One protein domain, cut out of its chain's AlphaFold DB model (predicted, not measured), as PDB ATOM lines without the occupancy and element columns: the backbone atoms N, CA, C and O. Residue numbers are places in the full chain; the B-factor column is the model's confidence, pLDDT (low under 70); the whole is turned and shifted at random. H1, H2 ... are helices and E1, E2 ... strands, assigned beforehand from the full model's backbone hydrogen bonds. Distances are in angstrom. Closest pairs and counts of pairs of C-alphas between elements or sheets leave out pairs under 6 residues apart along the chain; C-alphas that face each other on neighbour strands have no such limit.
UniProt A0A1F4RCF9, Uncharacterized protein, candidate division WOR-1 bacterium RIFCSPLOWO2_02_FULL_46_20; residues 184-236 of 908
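AT A GLANCE: This is residues 184 to 236 of the 908 residues of an uncharacterized protein of candidate division WOR-1 bacterium RIFCSPLOWO2_02_FULL_46_20 (UniProt A0A1F4RCF9). One strongly twisted antiparallel sheet of five strands, E3 E2 E1 E5 E4, has a short helix, H1, crossing over one face. The printed part has 53 residues, with E1, E2, E3, H1, E4 and E5 in chain order; the class is mixed. It is compact, with a radius of gyration of the C-alphas of 10.5 A, spanning 32 by 23 by 21 A.

HOW THE PARTS SIT: E1, residues 185 to 189, E2, 192 to 197, and E3, 200 to 203, form a meander, each strand the antiparallel neighbour of the one before; N 187 and O 194 are 2.8 A apart, N 202 and O 195 2.8 A. H1, residues 206 to 212, is on the sheet at a height of 8.7 A, across E1 at 79 degrees on the local plane; every O i to N i+4 pair is within hydrogen-bond range. E4, residues 223 to 227, and E5, 232 to 235, form a hairpin, with N 234 and O 224 2.8 A apart. E5 and E1 are antiparallel neighbours, with N 186 and O 233 2.7 A apart.

IN THESE COORDINATES: E1 begins at C-alpha 185 (113.865, 202.596, 153.473); E5 ends at C-alpha 235 (110.532, 202.209, 147.722). E2 measures 15.8 A.

THE WHOLE: The farthest C-alphas, Gly 199 and Asp 217, are 32.1 A apart. The printed part has no cut and no long link; no printed residue is under 70 in pLDDT.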
ATOM      1  N   ALA A 184     114.134 204.975 149.250       92.75
ATOM      2  CA  ALA A 184     113.967 205.213 150.679       92.75
ATOM      3  C   ALA A 184     113.593 203.917 151.417       92.75
ATOM      4  O   ALA A 184     112.713 203.174 150.975       92.75
ATOM      5  N   TRP A 185     114.239 203.676 152.563       93.12
ATOM      6  CA  TRP A 185     113.865 202.596 153.473       93.12
ATOM      7  C   TRP A 185     112.527 202.896 154.141       93.12
ATOM      8  O   TRP A 185     112.369 203.907 154.826       93.12
ATOM      9  N   LEU A 186     111.596 201.970 153.966       95.12
ATOM     10  CA  LEU A 186     110.294 201.910 154.604       95.12
ATOM     11  C   LEU A 186     110.427 200.929 155.761       95.12
ATOM     12  O   LEU A 186     110.770 199.777 155.531       95.12
ATOM     13  N   VAL A 187     110.204 201.367 156.996       94.19
ATOM     14  CA  VAL A 187     110.417 200.547 158.198       94.19
ATOM     15  C   VAL A 187     109.214 200.669 159.119       94.19
ATOM     16  O   VAL A 187     108.699 201.770 159.335       94.19
ATOM     17  N   LYS A 188     108.770 199.559 159.710       92.44
ATOM     18  CA  LYS A 188     107.719 199.579 160.732       92.44
ATOM     19  C   LYS A 188     108.320 199.887 162.109       92.44
ATOM     20  O   LYS A 188     108.993 199.048 162.702       92.44
ATOM     21  N   LYS A 189     108.067 201.087 162.642       90.69
ATOM     22  CA  LYS A 189     108.480 201.523 163.989       90.69
ATOM     23  C   LYS A 189     107.256 201.833 164.844       90.69
ATOM     24  O   LYS A 189     106.384 202.592 164.427       90.69
ATOM     25  N   ASN A 190     107.181 201.254 166.044       90.12
ATOM     26  CA  ASN A 190     106.067 201.453 166.986       90.12
ATOM     27  C   ASN A 190     104.685 201.242 166.331       90.12
ATOM     28  O   ASN A 190     103.772 202.050 166.483       90.12
ATOM     29  N   GLY A 191     104.563 200.183 165.521       90.06
ATOM     30  CA  GLY A 191     103.335 199.840 164.797       90.06
ATOM     31  C   GLY A 191     103.023 200.703 163.567       90.06
ATOM     32  O   GLY A 191     102.097 200.366 162.833       90.06
ATOM     33  N   LYS A 192     103.791 201.764 163.291       93.75
ATOM     34  CA  LYS A 192     103.595 202.657 162.139       93.75
ATOM     35  C   LYS A 192     104.691 202.463 161.100       93.75
ATOM     36  O   LYS A 192     105.866 202.347 161.433       93.75
ATOM     37  N   TRP A 193     104.301 202.469 159.835       95.19
ATOM     38  CA  TRP A 193     105.239 202.500 158.722       95.19
ATOM     39  C   TRP A 193     105.788 203.914 158.538       95.19
ATOM     40  O   TRP A 193     105.023 204.875 158.421       95.19
ATOM     41  N   VAL A 194     107.112 204.038 158.541       95.56
ATOM     42  CA  VAL A 194     107.834 205.307 158.426       95.56
ATOM     43  C   VAL A 194     108.973 205.195 157.415       95.56
ATOM     44  O   VAL A 194     109.458 204.098 157.151       95.56
ATOM     45  N   TYR A 195     109.426 206.322 156.877       95.12
ATOM     46  CA  TYR A 195     110.628 206.408 156.044       95.12
ATOM     47  C   TYR A 195     111.503 207.583 156.479       95.12
ATOM     48  O   TYR A 195     110.998 208.542 157.060       95.12
ATOM     49  N   ASN A 196     112.811 207.504 156.233       89.75
ATOM     50  CA  ASN A 196     113.717 208.610 156.536       89.75
ATOM     51  C   ASN A 196     113.793 209.584 155.354       89.75
ATOM     52  O   ASN A 196     114.004 209.161 154.217       89.75
ATOM     53  N   SER A 197     113.658 210.876 155.633       84.38
ATOM     54  CA  SER A 197     113.896 211.956 154.682       84.38
ATOM     55  C   SER A 197     114.667 213.071 155.378       84.38
ATOM     56  O   SER A 197     114.158 213.690 156.307       84.38
ATOM     57  N   GLY A 198     115.913 213.307 154.962       77.44
ATOM     58  CA  GLY A 198     116.728 214.401 155.499       77.44
ATOM     59  C   GLY A 198     117.040 214.304 156.999       77.44
ATOM     60  O   GLY A 198     117.266 215.333 157.624       77.44
ATOM     61  N   GLY A 199     117.052 213.096 157.575       83.25
ATOM     62  CA  GLY A 199     117.279 212.865 159.008       83.25
ATOM     63  C   GLY A 199     115.998 212.618 159.807       83.25
ATOM     64  O   GLY A 199     116.054 211.940 160.834       83.25
ATOM     65  N   ASP A 200     114.840 213.032 159.292       88.75
ATOM     66  CA  ASP A 200     113.550 212.876 159.960       88.75
ATOM     67  C   ASP A 200     112.829 211.589 159.543       88.75
ATOM     68  O   ASP A 200     112.816 211.210 158.370       88.75
ATOM     69  N   TRP A 201     112.185 210.912 160.502       92.25
ATOM     70  CA  TRP A 201     111.316 209.761 160.234       92.25
ATOM     71  C   TRP A 201     109.876 210.223 160.007       92.25
ATOM     72  O   TRP A 201     109.169 210.588 160.946       92.25
ATOM     73  N   LEU A 202     109.431 210.170 158.755       94.75
ATOM     74  CA  LEU A 202     108.108 210.606 158.321       94.75
ATOM     75  C   LEU A 202     107.158 209.411 158.189       94.75
ATOM     76  O   LEU A 202     107.557 208.335 157.747       94.75
ATOM     77  N   VAL A 203     105.888 209.594 158.559       95.88
ATOM     78  CA  VAL A 203     104.854 208.551 158.429       95.88
ATOM     79  C   VAL A 203     104.522 208.319 156.959       95.88
ATOM     80  O   VAL A 203     104.348 209.270 156.195       95.88
ATOM     81  N   LEU A 204     104.413 207.049 156.565       95.56
ATOM     82  CA  LEU A 204     104.047 206.693 155.201       95.56
ATOM     83  C   LEU A 204     102.580 207.039 154.889       95.56
ATOM     84  O   LEU A 204     101.702 206.829 155.730       95.56
ATOM     85  N   PRO A 205     102.285 207.516 153.666       95.12
ATOM     86  CA  PRO A 205     100.915 207.691 153.195       95.12
ATOM     87  C   PRO A 205     100.089 206.404 153.302       95.12
ATOM     88  O   PRO A 205     100.568 205.313 152.986       95.12
ATOM     89  N   GLN A 206      98.813 206.531 153.681       94.50
ATOM     90  CA  GLN A 206      97.951 205.379 153.966       94.50
ATOM     91  C   GLN A 206      97.767 204.435 152.768       94.50
ATOM     92  O   GLN A 206      97.563 203.238 152.966       94.50
ATOM     93  N   HIS A 207      97.814 204.940 151.532       93.88
ATOM     94  CA  HIS A 207      97.708 204.103 150.335       93.88
ATOM     95  C   HIS A 207      98.937 203.211 150.133       93.88
ATOM     96  O   HIS A 207      98.763 202.060 149.751       93.88
ATOM     97  N   ILE A 208     100.140 203.694 150.471       95.19
ATOM     98  CA  ILE A 208     101.379 202.898 150.451       95.19
ATOM     99  C   ILE A 208     101.351 201.864 151.577       95.19
ATOM    100  O   ILE A 208     101.680 200.707 151.356       95.19
ATOM    101  N   VAL A 209     100.887 202.246 152.774       94.69
ATOM    102  CA  VAL A 209     100.730 201.307 153.899       94.69
ATOM    103  C   VAL A 209      99.791 200.155 153.541       94.69
ATOM    104  O   VAL A 209     100.144 198.996 153.725       94.69
ATOM    105  N   LYS A 210      98.615 200.468 152.981       94.25
ATOM    106  CA  LYS A 210      97.642 199.458 152.537       94.25
ATOM    107  C   LYS A 210      98.186 198.548 151.441       94.25
ATOM    108  O   LYS A 210      97.703 197.432 151.298       94.25
ATOM    109  N   ASP A 211      99.106 199.043 150.626       93.75
ATOM    110  CA  ASP A 211      99.736 198.258 149.574       93.75
ATOM    111  C   ASP A 211     100.821 197.340 150.152       93.75
ATOM    112  O   ASP A 211     100.748 196.138 149.953       93.75
ATOM    113  N   LEU A 212     101.723 197.857 150.995       91.12
ATOM    114  CA  LEU A 212     102.732 197.065 151.719       91.12
ATOM    115  C   LEU A 212     102.143 195.927 152.567       91.12
ATOM    116  O   LEU A 212     102.798 194.911 152.774       91.12
ATOM    117  N   GLU A 213     100.929 196.100 153.089       90.12
ATOM    118  CA  GLU A 213     100.231 195.085 153.889       90.12
ATOM    119  C   GLU A 213      99.534 194.005 153.039       90.12
ATOM    120  O   GLU A 213      99.001 193.040 153.590       90.12
ATOM    121  N   GLN A 214      99.538 194.132 151.708       91.38
ATOM    122  CA  GLN A 214      99.048 193.094 150.804       91.38
ATOM    123  C   GLN A 214     100.128 192.044 150.503       91.38
ATOM    124  O   GLN A 214     101.322 192.355 150.525       91.38
ATOM    125  N   PRO A 215      99.724 190.803 150.162       85.94
ATOM    126  CA  PRO A 215     100.619 189.815 149.561       85.94
ATOM    127  C   PRO A 215     101.375 190.385 148.352       85.94
ATOM    128  O   PRO A 215     100.789 191.146 147.581       85.94
ATOM    129  N   VAL A 216     102.646 190.006 148.173       81.25
ATOM    130  CA  VAL A 216     103.551 190.562 147.141       81.25
ATOM    131  C   VAL A 216     102.959 190.482 145.728       81.25
ATOM    132  O   VAL A 216     103.091 191.420 144.952       81.25
ATOM    133  N   ASP A 217     102.231 189.412 145.404       79.50
ATOM    134  CA  ASP A 217     101.562 189.210 144.110       79.50
ATOM    135  C   ASP A 217     100.360 190.144 143.865       79.50
ATOM    136  O   ASP A 217      99.870 190.247 142.740       79.50
ATOM    137  N   LYS A 218      99.877 190.826 144.910       87.38
ATOM    138  CA  LYS A 218      98.754 191.776 144.864       87.38
ATOM    139  C   LYS A 218      99.181 193.232 145.020       87.38
ATOM    140  O   LYS A 218      98.342 194.119 144.858       87.38
ATOM    141  N   GLN A 219     100.451 193.477 145.328       87.69
ATOM    142  CA  GLN A 219     100.987 194.821 145.484       87.69
ATOM    143  C   GLN A 219     100.951 195.574 144.152       87.69
ATOM    144  O   GLN A 219     101.275 195.038 143.092       87.69
ATOM    145  N   LYS A 220     100.508 196.829 144.207       88.69
ATOM    146  CA  LYS A 220     100.414 197.730 143.053       88.69
ATOM    147  C   LYS A 220     101.705 198.499 142.831       88.69
ATOM    148  O   LYS A 220     102.012 198.840 141.691       88.69
ATOM    149  N   TYR A 221     102.420 198.814 143.908       92.00
ATOM    150  CA  TYR A 221     103.690 199.514 143.838       92.00
ATOM    151  C   TYR A 221     104.857 198.526 143.803       92.00
ATOM    152  O   TYR A 221     104.752 197.367 144.193       92.00
ATOM    153  N   SER A 222     105.985 199.002 143.292       91.50
ATOM    154  CA  SER A 222     107.241 198.273 143.231       91.50
ATOM    155  C   SER A 222     108.050 198.551 144.491       91.50
ATOM    156  O   SER A 222     108.328 199.708 144.822       91.50
ATOM    157  N   TYR A 223     108.470 197.482 145.158       92.00
ATOM    158  CA  TYR A 223     109.407 197.537 146.270       92.00
ATOM    159  C   TYR A 223     110.497 196.486 146.077       92.00
ATOM    160  O   TYR A 223     110.345 195.535 145.308       92.00
ATOM    161  N   TYR A 224     111.613 196.674 146.767       90.69
ATOM    162  CA  TYR A 224     112.745 195.752 146.760       90.69
ATOM    163  C   TYR A 224     113.391 195.698 148.150       90.69
ATOM    164  O   TYR A 224     113.027 196.480 149.024       90.69
ATOM    165  N   ASP A 225     114.324 194.771 148.375       87.69
ATOM    166  CA  ASP A 225     114.988 194.567 149.676       87.69
ATOM    167  C   ASP A 225     114.025 194.340 150.845       87.69
ATOM    168  O   ASP A 225     114.154 194.949 151.910       87.69
ATOM    169  N   TYR A 226     113.044 193.456 150.645       86.62
ATOM    170  CA  TYR A 226     112.164 193.032 151.728       86.62
ATOM    171  C   TYR A 226     112.964 192.344 152.832       86.62
ATOM    172  O   TYR A 226     113.787 191.462 152.583       86.62
ATOM    173  N   ASN A 227     112.689 192.738 154.070       80.38
ATOM    174  CA  ASN A 227     113.192 192.070 155.254       80.38
ATOM    175  C   ASN A 227     112.016 191.462 156.021       80.38
ATOM    176  O   ASN A 227     111.237 192.165 156.663       80.38
ATOM    177  N   ASP A 228     111.906 190.138 155.975       70.75
ATOM    178  CA  ASP A 228     110.809 189.420 156.632       70.75
ATOM    179  C   ASP A 228     110.973 189.351 158.158       70.75
ATOM    180  O   ASP A 228     110.000 189.171 158.888       70.75
ATOM    181  N   LYS A 229     112.205 189.510 158.669       74.44
ATOM    182  CA  LYS A 229     112.488 189.493 160.116       74.44
ATOM    183  C   LYS A 229     112.144 190.819 160.781       74.44
ATOM    184  O   LYS A 229     111.694 190.843 161.923       74.44
ATOM    185  N   VAL A 230     112.387 191.918 160.076       76.12
ATOM    186  CA  VAL A 230     112.051 193.273 160.507       76.12
ATOM    187  C   VAL A 230     111.252 193.895 159.377       76.12
ATOM    188  O   VAL A 230     111.889 194.227 158.383       76.12
ATOM    189  N   PRO A 231     109.921 194.077 159.514       84.88
ATOM    190  CA  PRO A 231     109.074 194.565 158.431       84.88
ATOM    191  C   PRO A 231     109.631 195.857 157.828       84.88
ATOM    192  O   PRO A 231     109.487 196.949 158.393       84.88
ATOM    193  N   ALA A 232     110.316 195.694 156.699       90.56
ATOM    194  CA  ALA A 232     111.012 196.747 155.991       90.56
ATOM    195  C   ALA A 232     111.138 196.412 154.504       90.56
ATOM    196  O   ALA A 232     111.211 195.243 154.132       90.56
ATOM    197  N   ALA A 233     111.161 197.449 153.673       93.12
ATOM    198  CA  ALA A 233     111.372 197.369 152.230       93.12
ATOM    199  C   ALA A 233     111.928 198.704 151.715       93.12
ATOM    200  O   ALA A 233     111.842 199.721 152.403       93.12
ATOM    201  N   ARG A 234     112.460 198.742 150.495       92.50
ATOM    202  CA  ARG A 234     112.827 199.977 149.795       92.50
ATOM    203  C   ARG A 234     111.785 200.359 148.755       92.50
ATOM    204  O   ARG A 234     111.282 199.516 148.017       92.50
ATOM    205  N   TRP A 235     111.485 201.653 148.682       94.62
ATOM    206  CA  TRP A 235     110.532 202.209 147.722       94.62
ATOM    207  C   TRP A 235     111.101 202.232 146.296       94.62
ATOM    208  O   TRP A 235     112.071 202.937 146.035       94.62
ATOM    209  N   GLY A 236     110.487 201.509 145.357       92.31
ATOM    210  CA  GLY A 236     110.876 201.485 143.939       92.31
ATOM    211  C   GLY A 236     109.894 202.188 142.997       92.31
ATOM    212  O   GLY A 236     110.133 202.239 141.798       92.31
TER     213      GLY A 236